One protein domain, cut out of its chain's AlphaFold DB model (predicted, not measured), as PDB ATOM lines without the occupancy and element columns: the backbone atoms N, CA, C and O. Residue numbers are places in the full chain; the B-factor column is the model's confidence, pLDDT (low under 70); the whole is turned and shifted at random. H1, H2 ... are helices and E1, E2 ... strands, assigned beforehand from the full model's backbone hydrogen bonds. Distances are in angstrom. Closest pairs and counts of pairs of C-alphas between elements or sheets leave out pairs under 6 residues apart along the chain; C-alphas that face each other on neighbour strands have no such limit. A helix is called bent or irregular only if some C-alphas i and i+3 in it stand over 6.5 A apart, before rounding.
ATOM      1  N   GLU A   3     -20.500  -7.479  92.850       86.88
ATOM      2  CA  GLU A   3     -20.912  -7.519  94.254       86.88
ATOM      3  C   GLU A   3     -22.412  -7.236  94.357       86.88
ATOM      4  O   GLU A   3     -22.905  -6.261  93.795       86.88
ATOM      5  N   GLU A   4     -23.155  -8.095  95.054       88.31
ATOM      6  CA  GLU A   4     -24.614  -7.998  95.162       88.31
ATOM      7  C   GLU A   4     -25.045  -7.656  96.590       88.31
ATOM      8  O   GLU A   4     -24.654  -8.305  97.562       88.31
ATOM      9  N   TYR A   5     -25.881  -6.627  96.698       85.62
ATOM     10  CA  TYR A   5     -26.325  -5.992  97.928       85.62
ATOM     11  C   TYR A   5     -27.833  -5.726  97.870       85.62
ATOM     12  O   TYR A   5     -28.297  -4.586  97.775       85.62
ATOM     13  N   GLY A   6     -28.621  -6.799  97.973       85.81
ATOM     14  CA  GLY A   6     -30.081  -6.707  97.976       85.81
ATOM     15  C   GLY A   6     -30.566  -6.180  96.625       85.81
ATOM     16  O   GLY A   6     -30.255  -6.806  95.618       85.81
ATOM     17  N   PRO A   7     -31.284  -5.043  96.557       88.94
ATOM     18  CA  PRO A   7     -31.702  -4.488  95.272       88.94
ATOM     19  C   PRO A   7     -30.545  -3.883  94.463       88.94
ATOM     20  O   PRO A   7     -30.737  -3.580  93.292       88.94
ATOM     21  N   VAL A   8     -29.367  -3.654  95.055       91.06
ATOM     22  CA  VAL A   8     -28.236  -3.006  94.373       91.06
ATOM     23  C   VAL A   8     -27.179  -4.042  94.002       91.06
ATOM     24  O   VAL A   8     -26.694  -4.762  94.865       91.06
ATOM     25  N   THR A   9     -26.756  -4.077  92.743       92.31
ATOM     26  CA  THR A   9     -25.599  -4.858  92.287       92.31
ATOM     27  C   THR A   9     -24.540  -3.910  91.737       92.31
ATOM     28  O   THR A   9     -24.834  -3.093  90.867       92.31
ATOM     29  N   LEU A  10     -23.312  -4.000  92.239       92.12
ATOM     30  CA  LEU A  10     -22.174  -3.211  91.783       92.12
ATOM     31  C   LEU A  10     -21.331  -4.026  90.802       92.12
ATOM     32  O   LEU A  10     -20.904  -5.143  91.101       92.12
ATOM     33  N   TYR A  11     -21.071  -3.442  89.638       92.00
ATOM     34  CA  TYR A  11     -20.227  -4.008  88.598       92.00
ATOM     35  C   TYR A  11     -19.006  -3.126  88.375       92.00
ATOM     36  O   TYR A  11     -19.131  -1.925  88.155       92.00
ATOM     37  N   ASP A  12     -17.830  -3.737  88.340       90.69
ATOM     38  CA  ASP A  12     -16.657  -3.114  87.722       90.69
ATOM     39  C   ASP A  12     -16.951  -2.800  86.239       90.69
ATOM     40  O   ASP A  12     -17.400  -3.686  85.500       90.69
ATOM     41  N   SER A  13     -16.741  -1.550  85.804       88.81
ATOM     42  CA  SER A  13     -17.145  -1.114  84.459       88.81
ATOM     43  C   SER A  13     -16.375  -1.830  83.348       88.81
ATOM     44  O   SER A  13     -16.977  -2.259  82.359       88.81
ATOM     45  N   GLU A  14     -15.061  -2.032  83.508       89.69
ATOM     46  CA  GLU A  14     -14.249  -2.747  82.514       89.69
ATOM     47  C   GLU A  14     -14.724  -4.195  82.351       89.69
ATOM     48  O   GLU A  14     -14.883  -4.680  81.224       89.69
ATOM     49  N   TRP A  15     -15.016  -4.869  83.466       91.25
ATOM     50  CA  TRP A  15     -15.590  -6.210  83.466       91.25
ATOM     51  C   TRP A  15     -16.960  -6.240  82.778       91.25
ATOM     52  O   TRP A  15     -17.184  -7.088  81.910       91.25
ATOM     53  N   LEU A  16     -17.873  -5.320  83.114       91.00
ATOM     54  CA  LEU A  16     -19.227  -5.297  82.552       91.00
ATOM     55  C   LEU A  16     -19.196  -5.042  81.040       91.00
ATOM     56  O   LEU A  16     -19.742  -5.824  80.259       91.00
ATOM     57  N   ARG A  17     -18.492  -3.990  80.612       89.50
ATOM     58  CA  ARG A  17     -18.336  -3.637  79.195       89.50
ATOM     59  C   ARG A  17     -17.640  -4.737  78.404       89.50
ATOM     60  O   ARG A  17     -18.053  -5.036  77.286       89.50
ATOM     61  N   GLY A  18     -16.596  -5.346  78.969       89.00
ATOM     62  CA  GLY A  18     -15.868  -6.441  78.333       89.00
ATOM     63  C   GLY A  18     -16.770  -7.633  78.017       89.00
ATOM     64  O   GLY A  18     -16.658  -8.213  76.940       89.00
ATOM     65  N   ASN A  19     -17.705  -7.958  78.910       91.00
ATOM     66  CA  ASN A  19     -18.661  -9.039  78.681       91.00
ATOM     67  C   ASN A  19     -19.825  -8.638  77.758       91.00
ATOM     68  O   ASN A  19     -20.295  -9.489  77.007       91.00
ATOM     69  N   LEU A  20     -20.245  -7.366  77.756       88.94
ATOM     70  CA  LEU A  20     -21.312  -6.860  76.879       88.94
ATOM     71  C   LEU A  20     -20.879  -6.697  75.417       88.94
ATOM     72  O   LEU A  20     -21.584  -7.135  74.514       88.94
ATOM     73  N   LEU A  21     -19.738  -6.045  75.177       87.38
ATOM     74  CA  LEU A  21     -19.340  -5.584  73.841       87.38
ATOM     75  C   LEU A  21     -18.437  -6.568  73.087       87.38
ATOM     76  O   LEU A  21     -18.277  -6.437  71.876       87.38
ATOM     77  N   LYS A  22     -17.794  -7.513  73.785       84.12
ATOM     78  CA  LYS A  22     -16.754  -8.383  73.202       84.12
ATOM     79  C   LYS A  22     -17.070  -9.876  73.289       84.12
ATOM     80  O   LYS A  22     -16.143 -10.674  73.202       84.12
ATOM     81  N   ASP A  23     -18.333 -10.248  73.500       80.56
ATOM     82  CA  ASP A  23     -18.728 -11.644  73.744       80.56
ATOM     83  C   ASP A  23     -17.868 -12.316  74.817       80.56
ATOM     84  O   ASP A  23     -17.321 -13.406  74.641       80.56
ATOM     85  N   GLY A  24     -17.709 -11.619  75.945       85.75
ATOM     86  CA  GLY A  24     -16.874 -12.102  77.033       85.75
ATOM     87  C   GLY A  24     -17.381 -13.425  77.627       85.75
ATOM     88  O   GLY A  24     -18.564 -13.765  77.525       85.75
ATOM     89  N   PRO A  25     -16.493 -14.185  78.291       88.69
ATOM     90  CA  PRO A  25     -16.792 -15.533  78.779       88.69
ATOM     91  C   PRO A  25     -17.882 -15.579  79.862       88.69
ATOM     92  O   PRO A  25     -18.418 -16.651  80.125       88.69
ATOM     93  N   PHE A  26     -18.236 -14.438  80.465       90.12
ATOM     94  CA  PHE A  26     -19.245 -14.327  81.520       90.12
ATOM     95  C   PHE A  26     -20.560 -13.711  81.021       90.12
ATOM     96  O   PHE A  26     -21.332 -13.168  81.805       90.12
ATOM     97  N   ARG A  27     -20.863 -13.800  79.714       85.88
ATOM     98  CA  ARG A  27     -22.126 -13.284  79.146       85.88
ATOM     99  C   ARG A  27     -23.375 -13.880  79.817       85.88
ATOM    100  O   ARG A  27     -24.414 -13.228  79.877       85.88
ATOM    101  N   GLY A  28     -23.275 -15.103  80.343       85.94
ATOM    102  CA  GLY A  28     -24.340 -15.761  81.108       85.94
ATOM    103  C   GLY A  28     -24.669 -15.086  82.446       85.94
ATOM    104  O   GLY A  28     -25.827 -15.143  82.864       85.94
ATOM    105  N   ASP A  29     -23.690 -14.403  83.043       87.25
ATOM    106  CA  ASP A  29     -23.771 -13.763  84.364       87.25
ATOM    107  C   ASP A  29     -24.240 -12.299  84.284       87.25
ATOM    108  O   ASP A  29     -24.366 -11.610  85.296       87.25
ATOM    109  N   LEU A  30     -24.489 -11.802  83.069       89.25
ATOM    110  CA  LEU A  30     -24.997 -10.455  82.845       89.25
ATOM    111  C   LEU A  30     -26.483 -10.338  83.218       89.25
ATOM    112  O   LEU A  30     -27.233 -11.321  83.113       89.25
ATOM    113  N   PRO A  31     -26.949  -9.132  83.593       88.31
ATOM    114  CA  PRO A  31     -28.362  -8.900  83.858       88.31
ATOM    115  C   PRO A  31     -29.247  -9.312  82.674       88.31
ATOM    116  O   PRO A  31     -28.839  -9.269  81.512       88.31
ATOM    117  N   ALA A  32     -30.469  -9.771  82.951       87.75
ATOM    118  CA  ALA A  32     -31.376 -10.235  81.900       87.75
ATOM    119  C   ALA A  32     -31.714  -9.106  80.910       87.75
ATOM    120  O   ALA A  32     -31.759  -9.333  79.703       87.75
ATOM    121  N   GLU A  33     -31.847  -7.880  81.414       86.06
ATOM    122  CA  GLU A  33     -32.141  -6.682  80.635       86.06
ATOM    123  C   GLU A  33     -31.062  -6.325  79.602       86.06
ATOM    124  O   GLU A  33     -31.366  -5.681  78.605       86.06
ATOM    125  N   THR A  34     -29.817  -6.777  79.780       86.31
ATOM    126  CA  THR A  34     -28.750  -6.544  78.796       86.31
ATOM    127  C   THR A  34     -28.700  -7.617  77.707       86.31
ATOM    128  O   THR A  34     -27.826  -7.583  76.842       86.31
ATOM    129  N   ARG A  35     -29.567  -8.632  77.798       81.81
ATOM    130  CA  ARG A  35     -29.607  -9.803  76.910       81.81
ATOM    131  C   ARG A  35     -30.925  -9.936  76.153       81.81
ATOM    132  O   ARG A  35     -31.071 -10.896  75.409       81.81
ATOM    133  N   ALA A  36     -31.876  -9.033  76.372       72.69
ATOM    134  CA  ALA A  36     -33.168  -9.072  75.704       72.69
ATOM    135  C   ALA A  36     -32.982  -8.885  74.188       72.69
ATOM    136  O   ALA A  36     -32.485  -7.849  73.751       72.69
ATOM    137  N   ASP A  37     -33.371  -9.889  73.396       65.50
ATOM    138  CA  ASP A  37     -33.233  -9.881  71.929       65.50
ATOM    139  C   ASP A  37     -34.089  -8.784  71.258       65.50
ATOM    140  O   ASP A  37     -33.840  -8.395  70.117       65.50
ATOM    141  N   ASP A  38     -35.100  -8.284  71.969       64.94
ATOM    142  CA  ASP A  38     -36.070  -7.271  71.554       64.94
ATOM    143  C   ASP A  38     -35.851  -5.891  72.207       64.94
ATOM    144  O   ASP A  38     -36.495  -4.915  71.813       64.94
ATOM    145  N   GLY A  39     -34.924  -5.782  73.168       61.28
ATOM    146  CA  GLY A  39     -34.657  -4.567  73.937       61.28
ATOM    147  C   GLY A  39     -33.366  -3.858  73.520       61.28
ATOM    148  O   GLY A  39     -32.300  -4.462  73.431       61.28
ATOM    149  N   PHE A  40     -33.426  -2.541  73.311       72.75
ATOM    150  CA  PHE A  40     -32.222  -1.733  73.103       72.75
ATOM    151  C   PHE A  40     -31.528  -1.449  74.444       72.75
ATOM    152  O   PHE A  40     -32.045  -0.684  75.259       72.75
ATOM    153  N   PHE A  41     -30.347  -2.032  74.667       79.56
ATOM    154  CA  PHE A  41     -29.453  -1.678  75.775       79.56
ATOM    155  C   PHE A  41     -28.222  -0.935  75.226       79.56
ATOM    156  O   PHE A  41     -27.408  -1.562  74.542       79.56
ATOM    157  N   PRO A  42     -28.049   0.372  75.504       81.50
ATOM    158  CA  PRO A  42     -26.959   1.169  74.939       81.50
ATOM    159  C   PRO A  42     -25.628   0.902  75.663       81.50
ATOM    160  O   PRO A  42     -25.132   1.738  76.420       81.50
ATOM    161  N   ALA A  43     -25.042  -0.282  75.467       83.12
ATOM    162  CA  ALA A  43     -23.804  -0.697  76.135       83.12
ATOM    163  C   ALA A  43     -22.626   0.250  75.844       83.12
ATOM    164  O   ALA A  43     -21.767   0.466  76.699       83.12
ATOM    165  N   GLU A  44     -22.606   0.854  74.656       83.88
ATOM    166  CA  GLU A  44     -21.633   1.860  74.244       83.88
ATOM    167  C   GLU A  44     -21.690   3.152  75.072       83.88
ATOM    168  O   GLU A  44     -20.692   3.867  75.141       83.88
ATOM    169  N   MET A  45     -22.821   3.438  75.727       82.75
ATOM    170  CA  MET A  45     -23.008   4.635  76.554       82.75
ATOM    171  C   MET A  45     -22.513   4.478  77.990       82.75
ATOM    172  O   MET A  45     -22.502   5.463  78.728       82.75
ATOM    173  N   LEU A  46     -22.122   3.273  78.414       86.50
ATOM    174  CA  LEU A  46     -21.557   3.078  79.748       86.50
ATOM    175  C   LEU A  46     -20.258   3.894  79.898       86.50
ATOM    176  O   LEU A  46     -19.497   3.996  78.942       86.50
ATOM    177  N   PRO A  47     -19.948   4.465  81.066       84.94
ATOM    178  CA  PRO A  47     -18.682   5.166  81.263       84.94
ATOM    179  C   PRO A  47     -17.479   4.203  81.202       84.94
ATOM    180  O   PRO A  47     -17.569   3.050  81.625       84.94
ATOM    181  N   GLU A  48     -16.353   4.662  80.653       81.50
ATOM    182  CA  GLU A  48     -15.079   3.923  80.602       81.50
ATOM    183  C   GLU A  48     -14.146   4.352  81.739       81.50
ATOM    184  O   GLU A  48     -14.170   5.508  82.153       81.50
ATOM    185  N   GLY A  49     -13.289   3.442  82.212       78.56
ATOM    186  CA  GLY A  49     -12.243   3.754  83.187       78.56
ATOM    187  C   GLY A  49     -12.051   2.664  84.240       78.56
ATOM    188  O   GLY A  49     -12.970   1.901  84.533       78.56
ATOM    189  N   LYS A  50     -10.845   2.619  84.815       71.50
ATOM    190  CA  LYS A  50     -10.424   1.613  85.810       71.50
ATOM    191  C   LYS A  50     -11.028   1.811  87.201       71.50
ATOM    192  O   LYS A  50     -11.040   0.873  87.984       71.50
ATOM    193  N   ASP A  51     -11.556   3.002  87.471       77.94
ATOM    194  CA  ASP A  51     -12.118   3.393  88.768       77.94
ATOM    195  C   ASP A  51     -13.619   3.712  88.653       77.94
ATOM    196  O   ASP A  51     -14.165   4.548  89.371       77.94
ATOM    197  N   VAL A  52     -14.297   3.066  87.699       84.69
ATOM    198  CA  VAL A  52     -15.724   3.266  87.429       84.69
ATOM    199  C   VAL A  52     -16.507   2.030  87.853       84.69
ATOM    200  O   VAL A  52     -16.287   0.927  87.347       84.69
ATOM    201  N   VAL A  53     -17.474   2.235  88.746       89.75
ATOM    202  CA  VAL A  53     -18.412   1.204  89.201       89.75
ATOM    203  C   VAL A  53     -19.810   1.518  88.674       89.75
ATOM    204  O   VAL A  53     -20.329   2.617  88.867       89.75
ATOM    205  N   ILE A  54     -20.435   0.542  88.019       92.25
ATOM    206  CA  ILE A  54     -21.813   0.618  87.530       92.25
ATOM    207  C   ILE A  54     -22.736  -0.015  88.568       92.25
ATOM    208  O   ILE A  54     -22.615  -1.201  88.870       92.25
ATOM    209  N   ALA A  55     -23.677   0.764  89.096       93.62
ATOM    210  CA  ALA A  55     -24.703   0.262  90.001       93.62
ATOM    211  C   ALA A  55     -25.975  -0.108  89.222       93.62
ATOM    212  O   ALA A  55     -26.639   0.758  88.653       93.62
ATOM    213  N   ARG A  56     -26.334  -1.393  89.224       93.62
ATOM    214  CA  ARG A  56     -27.664  -1.881  88.838       93.62
ATOM    215  C   ARG A  56     -28.573  -1.798  90.055       93.62
ATOM    216  O   ARG A  56     -28.184  -2.259  91.124       93.62
ATOM    217  N   VAL A  57     -29.776  -1.258  89.895       92.94
ATOM    218  CA  VAL A  57     -30.756  -1.167  90.982       92.94
ATOM    219  C   VAL A  57     -32.071  -1.797  90.549       92.94
ATOM    220  O   VAL A  57     -32.726  -1.304  89.635       92.94
ATOM    221  N   ASP A  58     -32.461  -2.871  91.224       92.25
ATOM    222  CA  ASP A  58     -33.764  -3.505  91.079       92.25
ATOM    223  C   ASP A  58     -34.784  -2.805  91.989       92.25
ATOM    224  O   ASP A  58     -34.743  -2.914  93.217       92.25
ATOM    225  N   LEU A  59     -35.698  -2.047  91.382       89.12
ATOM    226  CA  LEU A  59     -36.755  -1.322  92.097       89.12
ATOM    227  C   LEU A  59     -38.014  -2.171  92.341       89.12
ATOM    228  O   LEU A  59     -38.989  -1.662  92.913       89.12
ATOM    229  N   GLY A  60     -37.986  -3.444  91.935       88.94
ATOM    230  CA  GLY A  60     -39.114  -4.359  91.972       88.94
ATOM    231  C   GLY A  60     -40.202  -4.012  90.955       88.94
ATOM    232  O   GLY A  60     -40.011  -3.231  90.025       88.94
ATOM    233  N   SER A  61     -41.380  -4.604  91.144       85.81
ATOM    234  CA  SER A  61     -42.562  -4.322  90.333       85.81
ATOM    235  C   SER A  61     -43.391  -3.177  90.920       85.81
ATOM    236  O   SER A  61     -43.529  -3.039  92.137       85.81
ATOM    237  N   GLY A  62     -43.984  -2.358  90.048       83.88
ATOM    238  CA  GLY A  62     -44.918  -1.299  90.432       83.88
ATOM    239  C   GLY A  62     -44.665   0.027  89.722       83.88
ATOM    240  O   GLY A  62     -43.567   0.308  89.251       83.88
ATOM    241  N   ALA A  63     -45.704   0.860  89.659       80.62
ATOM    242  CA  ALA A  63     -45.588   2.196  89.093       80.62
ATOM    243  C   ALA A  63     -44.739   3.093  90.006       80.62
ATOM    244  O   ALA A  63     -45.023   3.234  91.197       80.62
ATOM    245  N   ARG A  64     -43.718   3.726  89.425       83.62
ATOM    246  CA  ARG A  64     -42.845   4.707  90.081       83.62
ATOM    247  C   ARG A  64     -42.996   6.044  89.370       83.62
ATOM    248  O   ARG A  64     -43.018   6.082  88.143       83.62
ATOM    249  N   ALA A  65     -43.098   7.131  90.131       84.62
ATOM    250  CA  ALA A  65     -43.162   8.471  89.549       84.62
ATOM    251  C   ALA A  65     -41.821   8.873  88.910       84.62
ATOM    252  O   ALA A  65     -41.813   9.477  87.843       84.62
ATOM    253  N   ASP A  66     -40.706   8.500  89.548       86.69
ATOM    254  CA  ASP A  66     -39.346   8.783  89.086       86.69
ATOM    255  C   ASP A  66     -38.397   7.648  89.520       86.69
ATOM    256  O   ASP A  66     -37.726   7.710  90.550       86.69
ATOM    257  N   ALA A  67     -38.394   6.554  88.751       88.38
ATOM    258  CA  ALA A  67     -37.527   5.401  89.004       88.38
ATOM    259  C   ALA A  67     -36.022   5.762  89.027       88.38
ATOM    260  O   ALA A  67     -35.318   5.300  89.931       88.38
ATOM    261  N   PRO A  68     -35.499   6.611  88.116       88.69
ATOM    262  CA  PRO A  68     -34.130   7.106  88.219       88.69
ATOM    263  C   PRO A  68     -33.820   7.777  89.561       88.69
ATOM    264  O   PRO A  68     -32.816   7.424  90.182       88.69
ATOM    265  N   ALA A  69     -34.666   8.688  90.051       83.50
ATOM    266  CA  ALA A  69     -34.444   9.330  91.347       83.50
ATOM    267  C   ALA A  69     -34.427   8.319  92.507       83.50
ATOM    268  O   ALA A  69     -33.481   8.321  93.298       83.50
ATOM    269  N   ASP A  70     -35.400   7.402  92.558       83.81
ATOM    270  CA  ASP A  70     -35.466   6.344  93.578       83.81
ATOM    271  C   ASP A  70     -34.189   5.483  93.582       83.81
ATOM    272  O   ASP A  70     -33.621   5.189  94.637       83.81
ATOM    273  N   SER A  71     -33.689   5.112  92.397       89.12
ATOM    274  CA  SER A  71     -32.473   4.301  92.267       89.12
ATOM    275  C   SER A  71     -31.227   5.020  92.789       89.12
ATOM    276  O   SER A  71     -30.402   4.419  93.482       89.12
ATOM    277  N   ARG A  72     -31.113   6.329  92.529       86.75
ATOM    278  CA  ARG A  72     -30.002   7.153  93.020       86.75
ATOM    279  C   ARG A  72     -30.030   7.255  94.533       86.75
ATOM    280  O   ARG A  72     -28.978   7.102  95.146       86.75
ATOM    281  N   VAL A  73     -31.210   7.440  95.127       82.38
ATOM    282  CA  VAL A  73     -31.367   7.451  96.587       82.38
ATOM    283  C   VAL A  73     -30.856   6.141  97.179       82.38
ATOM    284  O   VAL A  73     -30.096   6.186  98.142       82.38
ATOM    285  N   LEU A  74     -31.177   4.980  96.598       83.25
ATOM    286  CA  LEU A  74     -30.695   3.685  97.103       83.25
ATOM    287  C   LEU A  74     -29.178   3.530  97.020       83.25
ATOM    288  O   LEU A  74     -28.546   3.140  98.003       83.25
ATOM    289  N   VAL A  75     -28.581   3.862  95.874       87.12
ATOM    290  CA  VAL A  75     -27.124   3.774  95.695       87.12
ATOM    291  C   VAL A  75     -26.418   4.745  96.631       87.12
ATOM    292  O   VAL A  75     -25.499   4.356  97.345       87.12
ATOM    293  N   GLN A  76     -26.882   5.994  96.701       81.81
ATOM    294  CA  GLN A  76     -26.331   6.978  97.625       81.81
ATOM    295  C   GLN A  76     -26.490   6.523  99.070       81.81
ATOM    296  O   GLN A  76     -25.531   6.618  99.818       81.81
ATOM    297  N   SER A  77     -27.633   5.958  99.464       77.19
ATOM    298  CA  SER A  77     -27.827   5.394 100.808       77.19
ATOM    299  C   SER A  77     -26.774   4.350 101.139       77.19
ATOM    300  O   SER A  77     -26.217   4.366 102.231       77.19
ATOM    301  N   LEU A  78     -26.495   3.451 100.193       81.38
ATOM    302  CA  LEU A  78     -25.528   2.379 100.364       81.38
ATOM    303  C   LEU A  78     -24.103   2.930 100.532       81.38
ATOM    304  O   LEU A  78     -23.417   2.579 101.492       81.38
ATOM    305  N   ILE A  79     -23.682   3.833  99.640       81.12
ATOM    306  CA  ILE A  79     -22.358   4.472  99.699       81.12
ATOM    307  C   ILE A  79     -22.227   5.339 100.956       81.12
ATOM    308  O   ILE A  79     -21.216   5.283 101.654       81.12
ATOM    309  N   LEU A  80     -23.255   6.120 101.288       75.38
ATOM    310  CA  LEU A  80     -23.282   6.954 102.485       75.38
ATOM    311  C   LEU A  80     -23.206   6.098 103.740       75.38
ATOM    312  O   LEU A  80     -22.376   6.385 104.589       75.38
ATOM    313  N   ALA A  81     -23.988   5.022 103.843       74.31
ATOM    314  CA  ALA A  81     -23.908   4.110 104.978       74.31
ATOM    315  C   ALA A  81     -22.483   3.565 105.150       74.31
ATOM    316  O   ALA A  81     -21.971   3.584 106.262       74.31
ATOM    317  N   ALA A  82     -21.823   3.163 104.062       74.62
ATOM    318  CA  ALA A  82     -20.459   2.642 104.107       74.62
ATOM    319  C   ALA A  82     -19.379   3.694 104.410       74.62
ATOM    320  O   ALA A  82     -18.299   3.346 104.882       74.62
ATOM    321  N   THR A  83     -19.635   4.970 104.131       71.94
ATOM    322  CA  THR A  83     -18.639   6.045 104.284       71.94
ATOM    323  C   THR A  83     -18.854   6.881 105.543       71.94
ATOM    324  O   THR A  83     -17.914   7.493 106.036       71.94
ATOM    325  N   PHE A  84     -20.053   6.863 106.124       65.75
ATOM    326  CA  PHE A  84     -20.398   7.639 107.311       65.75
ATOM    327  C   PHE A  84     -19.646   7.152 108.567       65.75
ATOM    328  O   PHE A  84     -19.568   5.944 108.799       65.75
ATOM    329  N   PRO A  85     -19.147   8.045 109.448       56.69
ATOM    330  CA  PRO A  85     -19.257   9.511 109.448       56.69
ATOM    331  C   PRO A  85     -18.109  10.236 108.734       56.69
ATOM    332  O   PRO A  85     -17.898  11.415 108.992       56.69
ATOM    333  N   GLU A  86     -17.293   9.553 107.936       63.34
ATOM    334  CA  GLU A  86     -16.125  10.191 107.338       63.34
ATOM    335  C   GLU A  86     -16.525  11.084 106.159       63.34
ATOM    336  O   GLU A  86     -17.285  10.692 105.273       63.34
ATOM    337  N   ASP A  87     -15.988  12.306 106.166       47.56
ATOM    338  CA  ASP A  87     -16.255  13.325 105.147       47.56
ATOM    339  C   ASP A  87     -15.578  13.018 103.806       47.56
ATOM    340  O   ASP A  87     -15.920  13.615 102.787       47.56
ATOM    341  N   GLN A  88     -14.613  12.095 103.793       53.00
ATOM    342  CA  GLN A  88     -13.766  11.828 102.635       53.00
ATOM    343  C   GLN A  88     -14.022  10.425 102.088       53.00
ATOM    344  O   GLN A  88     -13.634   9.426 102.691       53.00
ATOM    345  N   HIS A  89     -14.642  10.364 100.914       60.25
ATOM    346  CA  HIS A  89     -14.630   9.195 100.040       60.25
ATOM    347  C   HIS A  89     -14.338   9.654  98.612       60.25
ATOM    348  O   HIS A  89     -14.775  10.734  98.218       60.25
ATOM    349  N   GLY A  90     -13.630   8.841  97.828       61.91
ATOM    350  CA  GLY A  90     -13.316   9.163  96.431       61.91
ATOM    351  C   GLY A  90     -14.498   8.972  95.475       61.91
ATOM    352  O   GLY A  90     -14.372   9.225  94.284       61.91
ATOM    353  N   TRP A  91     -15.643   8.501  95.978       76.06
ATOM    354  CA  TRP A  91     -16.787   8.127  95.150       76.06
ATOM    355  C   TRP A  91     -17.621   9.341  94.756       76.06
ATOM    356  O   TRP A  91     -18.226   9.989  95.612       76.06
ATOM    357  N   GLU A  92     -17.731   9.576  93.454       76.12
ATOM    358  CA  GLU A  92     -18.658  10.539  92.866       76.12
ATOM    359  C   GLU A  92     -19.690   9.815  92.000       76.12
ATOM    360  O   GLU A  92     -19.373   8.921  91.213       76.12
ATOM    361  N   LEU A  93     -20.959  10.192  92.160       82.06
ATOM    362  CA  LEU A  93     -22.041   9.598  91.389       82.06
ATOM    363  C   LEU A  93     -22.215  10.364  90.077       82.06
ATOM    364  O   LEU A  93     -22.658  11.512  90.091       82.06
ATOM    365  N   TYR A  94     -21.954   9.696  88.954       82.25
ATOM    366  CA  TYR A  94     -22.248  10.224  87.621       82.25
ATOM    367  C   TYR A  94     -23.713  10.670  87.519       82.25
ATOM    368  O   TYR A  94     -24.622  10.030  88.061       82.25
ATOM    369  N   GLU A  95     -23.973  11.758  86.800       78.44
ATOM    370  CA  GLU A  95     -25.290  11.977  86.211       78.44
ATOM    371  C   GLU A  95     -25.526  10.955  85.108       78.44
ATOM    372  O   GLU A  95     -24.578  10.538  84.461       78.44
ATOM    373  N   GLY A  96     -26.778  10.580  84.865       86.31
ATOM    374  CA  GLY A  96     -27.132   9.592  83.850       86.31
ATOM    375  C   GLY A  96     -27.711   8.320  84.452       86.31
ATOM    376  O   GLY A  96     -27.650   8.097  85.663       86.31
ATOM    377  N   TYR A  97     -28.355   7.533  83.600       91.12
ATOM    378  CA  TYR A  97     -28.964   6.255  83.954       91.12
ATOM    379  C   TYR A  97     -29.345   5.492  82.688       91.12
ATOM    380  O   TYR A  97     -29.592   6.084  81.637       91.12
ATOM    381  N   ILE A  98     -29.472   4.176  82.825       91.06
ATOM    382  CA  ILE A  98     -30.229   3.325  81.909       91.06
ATOM    383  C   ILE A  98     -31.347   2.718  82.753       91.06
ATOM    384  O   ILE A  98     -31.087   2.144  83.808       91.06
ATOM    385  N   HIS A  99     -32.586   2.902  82.326       90.25
ATOM    386  CA  HIS A  99     -33.783   2.459  83.021       90.25
ATOM    387  C   HIS A  99     -34.572   1.533  82.105       90.25
ATOM    388  O   HIS A  99     -34.931   1.920  80.994       90.25
ATOM    389  N   VAL A 100     -34.857   0.327  82.587       89.31
ATOM    390  CA  VAL A 100     -35.626  -0.678  81.857       89.31
ATOM    391  C   VAL A 100     -36.890  -0.995  82.646       89.31
ATOM    392  O   VAL A 100     -36.806  -1.385  83.808       89.31
ATOM    393  N   ALA A 101     -38.052  -0.827  82.018       88.06
ATOM    394  CA  ALA A 101     -39.355  -1.130  82.604       88.06
ATOM    395  C   ALA A 101     -40.292  -1.685  81.530       88.06
ATOM    396  O   ALA A 101     -40.414  -1.101  80.455       88.06
ATOM    397  N   ASP A 102     -40.939  -2.817  81.813       84.94
ATOM    398  CA  ASP A 102     -41.906  -3.472  80.916       84.94
ATOM    399  C   ASP A 102     -41.383  -3.680  79.477       84.94
ATOM    400  O   ASP A 102     -42.104  -3.507  78.496       84.94
ATOM    401  N   GLY A 103     -40.096  -4.020  79.346       79.75
ATOM    402  CA  GLY A 103     -39.417  -4.208  78.055       79.75
ATOM    403  C   GLY A 103     -39.031  -2.909  77.333       79.75
ATOM    404  O   GLY A 103     -38.305  -2.956  76.343       79.75
ATOM    405  N   ALA A 104     -39.449  -1.744  77.829       82.94
ATOM    406  CA  ALA A 104     -39.014  -0.448  77.323       82.94
ATOM    407  C   ALA A 104     -37.723   0.012  78.016       82.94
ATOM    408  O   ALA A 104     -37.537  -0.200  79.214       82.94
ATOM    409  N   CYS A 105     -36.855   0.692  77.265       85.25
ATOM    410  CA  CYS A 105     -35.604   1.258  77.760       85.25
ATOM    411  C   CYS A 105     -35.611   2.785  77.605       85.25
ATOM    412  O   CYS A 105     -35.879   3.311  76.524       85.25
ATOM    413  N   GLY A 106     -35.325   3.496  78.693       85.38
ATOM    414  CA  GLY A 106     -35.100   4.939  78.744       85.38
ATOM    415  C   GLY A 106     -33.713   5.223  79.313       85.38
ATOM    416  O   GLY A 106     -33.231   4.481  80.164       85.38
ATOM    417  N   TRP A 107     -33.043   6.280  78.865       86.19
ATOM    418  CA  TRP A 107     -31.669   6.546  79.286       86.19
ATOM    419  C   TRP A 107     -31.342   8.039  79.292       86.19
ATOM    420  O   TRP A 107     -31.926   8.834  78.554       86.19
ATOM    421  N   LYS A 108     -30.376   8.403  80.132       85.75
ATOM    422  CA  LYS A 108     -29.691   9.697  80.139       85.75
ATOM    423  C   LYS A 108     -28.193   9.413  80.118       85.75
ATOM    424  O   LYS A 108     -27.719   8.582  80.891       85.75
ATOM    425  N   VAL A 109     -27.471  10.098  79.233       84.88
ATOM    426  CA  VAL A 109     -26.025   9.917  79.045       84.88
ATOM    427  C   VAL A 109     -25.286  10.102  80.368       84.88
ATOM    428  O   VAL A 109     -25.583  11.034  81.121       84.88
ATOM    429  N   PHE A 110     -24.328   9.209  80.627       83.75
ATOM    430  CA  PHE A 110     -23.481   9.301  81.802       83.75
ATOM    431  C   PHE A 110     -22.521  10.488  81.678       83.75
ATOM    432  O   PHE A 110     -21.772  10.578  80.710       83.75
ATOM    433  N   SER A 111     -22.555  11.407  82.640       76.62
ATOM    434  CA  SER A 111     -21.686  12.588  82.673       76.62
ATOM    435  C   SER A 111     -21.295  12.940  84.104       76.62
ATOM    436  O   SER A 111     -22.082  12.763  85.032       76.62
ATOM    437  N   LEU A 112     -20.071  13.426  84.293       67.62
ATOM    438  CA  LEU A 112     -19.666  14.089  85.530       67.62
ATOM    439  C   LEU A 112     -20.005  15.576  85.408       67.62
ATOM    440  O   LEU A 112     -19.844  16.163  84.341       67.62
ATOM    441  N   LEU A 113     -20.517  16.165  86.488       55.97
ATOM    442  CA  LEU A 113     -21.024  17.543  86.503       55.97
ATOM    443  C   LEU A 113     -19.918  18.615  86.469       55.97
ATOM    444  O   LEU A 113     -20.238  19.766  86.204       55.97
ATOM    445  N   ASP A 114     -18.649  18.247  86.677       52.53
ATOM    446  CA  ASP A 114     -17.501  19.161  86.690       52.53
ATOM    447  C   ASP A 114     -16.314  18.546  85.913       52.53
ATOM    448  O   ASP A 114     -15.869  17.443  86.221       52.53
ATOM    449  N   GLU A 115     -15.763  19.274  84.933       43.03
ATOM    450  CA  GLU A 115     -14.569  18.896  84.145       43.03
ATOM    451  C   GLU A 115     -13.228  19.065  84.908       43.03
ATOM    452  O   GLU A 115     -12.162  18.839  84.344       43.03
ATOM    453  N   ASP A 116     -13.238  19.393  86.205       44.88
ATOM    454  CA  ASP A 116     -12.026  19.619  87.022       44.88
ATOM    455  C   ASP A 116     -11.425  18.318  87.609       44.88
ATOM    456  O   ASP A 116     -10.963  18.262  88.756       44.88
ATOM    457  N   ILE A 117     -11.404  17.248  86.809       48.16
ATOM    458  CA  ILE A 117     -10.840  15.936  87.184       48.16
ATOM    459  C   ILE A 117      -9.339  16.056  87.509       48.16
ATOM    460  O   ILE A 117      -8.845  15.406  88.432       48.16
ATOM    461  N   ASP A 118      -8.630  16.967  86.836       44.38
ATOM    462  CA  ASP A 118      -7.196  17.199  87.048       44.38
ATOM    463  C   ASP A 118      -6.880  17.988  88.337       44.38
ATOM    464  O   ASP A 118      -5.741  17.970  88.807       44.38
ATOM    465  N   ALA A 119      -7.866  18.658  88.948       44.41
ATOM    466  CA  ALA A 119      -7.660  19.511  90.125       44.41
ATOM    467  C   ALA A 119      -8.072  18.859  91.462       44.41
ATOM    468  O   ALA A 119      -7.721  19.381  92.524       44.41
ATOM    469  N   ARG A 120      -8.800  17.730  91.443       47.16
ATOM    470  CA  ARG A 120      -9.415  17.132  92.651       47.16
ATOM    471  C   ARG A 120      -8.884  15.756  93.073       47.16
ATOM    472  O   ARG A 120      -9.401  15.187  94.029       47.16
ATOM    473  N   MET A 121      -7.822  15.239  92.456       49.06
ATOM    474  CA  MET A 121      -7.205  13.972  92.874       49.06
ATOM    475  C   MET A 121      -6.031  14.174  93.854       49.06
ATOM    476  O   MET A 121      -4.896  14.372  93.420       49.06
ATOM    477  N   PRO A 122      -6.238  13.995  95.173       43.28
ATOM    478  CA  PRO A 122      -5.209  13.436  96.043       43.28
ATOM    479  C   PRO A 122      -5.580  12.034  96.549       43.28
ATOM    480  O   PRO A 122      -4.809  11.433  97.297       43.28
ATOM    481  N   TYR A 123      -6.738  11.484  96.174       50.78
ATOM    482  CA  TYR A 123      -7.199  10.196  96.688       50.78
ATOM    483  C   TYR A 123      -6.715   9.074  95.773       50.78
ATOM    484  O   TYR A 123      -7.435   8.580  94.916       50.78
ATOM    485  N   GLY A 124      -5.435   8.726  95.929       48.16
ATOM    486  CA  GLY A 124      -4.812   7.580  95.268       48.16
ATOM    487  C   GLY A 124      -5.400   6.226  95.725       48.16
ATOM    488  O   GLY A 124      -6.542   6.173  96.173       48.16
ATOM    489  N   PRO A 125      -4.637   5.114  95.679       45.28
ATOM    490  CA  PRO A 125      -5.089   3.736  95.975       45.28
ATOM    491  C   PRO A 125      -5.474   3.458  97.456       45.28
ATOM    492  O   PRO A 125      -5.228   2.377  97.990       45.28
ATOM    493  N   MET A 126      -6.041   4.445  98.152       51.84
ATOM    494  CA  MET A 126      -6.251   4.516  99.600       51.84
ATOM    495  C   MET A 126      -7.733   4.563 100.008       51.84
ATOM    496  O   MET A 126      -8.021   4.667 101.200       51.84
ATOM    497  N   ASP A 127      -8.671   4.471  99.061       61.16
ATOM    498  CA  ASP A 127     -10.103   4.496  99.363       61.16
ATOM    499  C   ASP A 127     -10.558   3.194 100.061       61.16
ATOM    500  O   ASP A 127     -10.531   2.099  99.495       61.16
ATOM    501  N   ILE A 128     -10.976   3.309 101.326       65.19
ATOM    502  CA  ILE A 128     -11.469   2.192 102.150       65.19
ATOM    503  C   ILE A 128     -12.961   1.899 101.944       65.19
ATOM    504  O   ILE A 128     -13.478   0.949 102.541       65.19
ATOM    505  N   THR A 129     -13.650   2.691 101.122       72.00
ATOM    506  CA  THR A 129     -15.094   2.592 100.877       72.00
ATOM    507  C   THR A 129     -15.470   1.212 100.372       72.00
ATOM    508  O   THR A 129     -16.404   0.631 100.906       72.00
ATOM    509  N   ALA A 130     -14.703   0.628  99.443       71.69
ATOM    510  CA  ALA A 130     -14.956  -0.730  98.952       71.69
ATOM    511  C   ALA A 130     -14.956  -1.760 100.095       71.69
ATOM    512  O   ALA A 130     -15.896  -2.530 100.252       71.69
ATOM    513  N   LYS A 131     -13.952  -1.709 100.980       73.31
ATOM    514  CA  LYS A 131     -13.882  -2.602 102.143       73.31
ATOM    515  C   LYS A 131     -15.068  -2.393 103.092       73.31
ATOM    516  O   LYS A 131     -15.646  -3.365 103.575       73.31
ATOM    517  N   ARG A 132     -15.420  -1.138 103.384       75.25
ATOM    518  CA  ARG A 132     -16.556  -0.823 104.262       75.25
ATOM    519  C   ARG A 132     -17.888  -1.213 103.641       75.25
ATOM    520  O   ARG A 132     -18.753  -1.688 104.365       75.25
ATOM    521  N   LEU A 133     -18.032  -1.075 102.325       76.75
ATOM    522  CA  LEU A 133     -19.171  -1.593 101.578       76.75
ATOM    523  C   LEU A 133     -19.265  -3.102 101.774       76.75
ATOM    524  O   LEU A 133     -20.296  -3.559 102.245       76.75
ATOM    525  N   SER A 134     -18.192  -3.869 101.569       78.06
ATOM    526  CA  SER A 134     -18.239  -5.319 101.799       78.06
ATOM    527  C   SER A 134     -18.618  -5.695 103.245       78.06
ATOM    528  O   SER A 134     -19.280  -6.709 103.459       78.06
ATOM    529  N   GLU A 135     -18.231  -4.892 104.244       78.19
ATOM    530  CA  GLU A 135     -18.569  -5.120 105.660       78.19
ATOM    531  C   GLU A 135     -20.005  -4.685 106.027       78.19
ATOM    532  O   GLU A 135     -20.672  -5.343 106.831       78.19
ATOM    533  N   MET A 136     -20.493  -3.573 105.469       74.44
ATOM    534  CA  MET A 136     -21.766  -2.951 105.850       74.44
ATOM    535  C   MET A 136     -22.924  -3.321 104.937       74.44
ATOM    536  O   MET A 136     -24.050  -3.485 105.408       74.44
ATOM    537  N   ALA A 137     -22.673  -3.454 103.642       76.00
ATOM    538  CA  ALA A 137     -23.705  -3.676 102.648       76.00
ATOM    539  C   ALA A 137     -24.529  -4.949 102.897       76.00
ATOM    540  O   ALA A 137     -25.746  -4.848 102.773       76.00
ATOM    541  N   PRO A 138     -23.974  -6.090 103.370       79.06
ATOM    542  CA  PRO A 138     -24.795  -7.246 103.746       79.06
ATOM    543  C   PRO A 138     -25.818  -6.955 104.853       79.06
ATOM    544  O   PRO A 138     -26.841  -7.630 104.932       79.06
ATOM    545  N   ARG A 139     -25.555  -5.957 105.709       78.75
ATOM    546  CA  ARG A 139     -26.477  -5.516 106.766       78.75
ATOM    547  C   ARG A 139     -27.523  -4.556 106.209       78.75
ATOM    548  O   ARG A 139     -28.697  -4.720 106.485       78.75
ATOM    549  N   VAL A 140     -27.107  -3.595 105.382       73.06
ATOM    550  CA  VAL A 140     -27.978  -2.533 104.845       73.06
ATOM    551  C   VAL A 140     -28.923  -3.047 103.753       73.06
ATOM    552  O   VAL A 140     -30.101  -2.691 103.721       73.06
ATOM    553  N   ALA A 141     -28.413  -3.896 102.863       78.00
ATOM    554  CA  ALA A 141     -29.082  -4.370 101.657       78.00
ATOM    555  C   ALA A 141     -30.514  -4.907 101.854       78.00
ATOM    556  O   ALA A 141     -31.397  -4.493 101.095       78.00
ATOM    557  N   PRO A 142     -30.800  -5.768 102.853       80.94
ATOM    558  CA  PRO A 142     -32.143  -6.312 103.066       80.94
ATOM    559  C   PRO A 142     -33.210  -5.253 103.373       80.94
ATOM    560  O   PRO A 142     -34.402  -5.511 103.201       80.94
ATOM    561  N   HIS A 143     -32.804  -4.069 103.830       75.75
ATOM    562  CA  HIS A 143     -33.705  -3.020 104.305       75.75
ATOM    563  C   HIS A 143     -33.886  -1.874 103.301       75.75
ATOM    564  O   HIS A 143     -34.811  -1.071 103.436       75.75
ATOM    565  N   LEU A 144     -33.053  -1.819 102.256       71.88
ATOM    566  CA  LEU A 144     -33.122  -0.794 101.212       71.88
ATOM    567  C   LEU A 144     -34.444  -0.842 100.426       71.88
ATOM    568  O   LEU A 144     -35.045   0.198 100.168       71.88
ATOM    569  N   ALA A 145     -34.936  -2.038 100.089       68.25
ATOM    570  CA  ALA A 145     -36.118  -2.200  99.237       68.25
ATOM    571  C   ALA A 145     -37.447  -1.846  99.939       68.25
ATOM    572  O   ALA A 145     -38.359  -1.308  99.312       68.25
ATOM    573  N   SER A 146     -37.567  -2.127 101.240       67.75
ATOM    574  CA  SER A 146     -38.802  -1.935 102.016       67.75
ATOM    575  C   SER A 146     -38.915  -0.551 102.669       67.75
ATOM    576  O   SER A 146     -39.991  -0.184 103.142       67.75
TER     577      SER A 146
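What this domain is: This is residues 3 to 146 of the 384 residues of an uncharacterized protein of Streptomyces sp. ADI96-02 (UniProt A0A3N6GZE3). A small sheet of three strands, E1 E2 E3, has the long helix H2 crossing one face, the kinked helix H3 packed on H2 and along the edge strand E1, and a longer two-stranded hairpin, E4 and E5, set beyond the other edge, E3, by the first turns of H2. The short helix H1 stands up from the sheet at the end of E2, away from the other helices, and two long loops, residues 22 to 52 and 112 to 128, complete the body; residues 114 to 119 stick out. The printed part has 144 residues, with three named helices and five named strands in the order E1 E2 H1 E3 H2 E4 E5 H3; both sheets, E1 - E2 - E3 and E4 - E5, are antiparallel. The class is mixed, helices and strands, though under half of the residues, 70 of the 144, are in named elements. The whole is compact and rounded, with a radius of gyration of the C-alphas of 15.7 A and spans of 44 by 35 by 30 A.

Where its parts are: In the larger sheet, E1 is residues 3 to 5, E2 residues 8 to 12 and E3 residues 53 to 57. E1 begins at C-alpha 3, (-20.912, -7.519, 94.254). H2, residues 67 to 83, is the longest helix, 24.3 A from C-alpha 67 at (-37.527, 5.401, 89.004) to C-alpha 83. H1 is residues 13 to 21, 11.7 A long. E4, residues 95 to 101, is 19.6 A long, and E5, residues 104 to 111, is 22.3 A. H3, residues 129 to 144, is 18.3 A long and ends at C-alpha 144, (-33.122, -0.794, 101.212).

How they stand to each other: E2 is the inner strand of the larger sheet. E1 and E2 form an antiparallel hairpin, with N 5 and O 8 within hydrogen-bond range at 2.7 A. E2 and E3 are antiparallel neighbours, with N 9 and O 56 at 2.8 A. H2 is on this sheet at a height of 9.3 A, over E2 and E3, and runs across the strands, at 70 degrees to E2 on the local plane; H2 and the sheet make two layers, a helix on one face of a sheet. The closest C-alphas of H2 and E3 are those of Ser 71 and Val 57, 5.9 A apart. H1 is on the opposite face from H2, over E2, and stands up from the sheet, its line rising 82 degrees out of a local plane that has only just enough C-alphas, 6. H1 and H2 are apart. H3 only grazes the sheet with residues 133 to 144; its closest approach to E1 is between the C-alphas of Ala 141 and Tyr 5, 4.9 A. H2 and H3 touch at a steep tilt of 52 degrees, opposite ways, with the C-alphas of Ala 82 and Leu 133 closest at 5.1 A. H3 has a kink of 64 degrees near residue 136 and is only just irregular, with C-alphas 135 and 138 6.9 A apart. E3 and E4 are near each other, with 6 pairs of C-alphas within 10 A. The closest C-alphas of H2 and E4 are those of Pro 68 and Tyr 97, 6.8 A apart. E4 and E5 form an antiparallel hairpin, with N 99 and O 106 at 2.8 A. Every O i to N i+4 pair is within hydrogen-bond range in H1 and H2, against 8 of 12 in H3.

The domain as a whole: The two C-alphas farthest apart are those of Asp 38 and Pro 85, 44.7 A. The printed part has no cut. The links H1 to E3, H2 to E4 and E5 to H3 are long. The mean pLDDT of the printed part is 78.0; residues 37 to 39, 84 to 90, 112 to 128 and 145 to 146 are under 70.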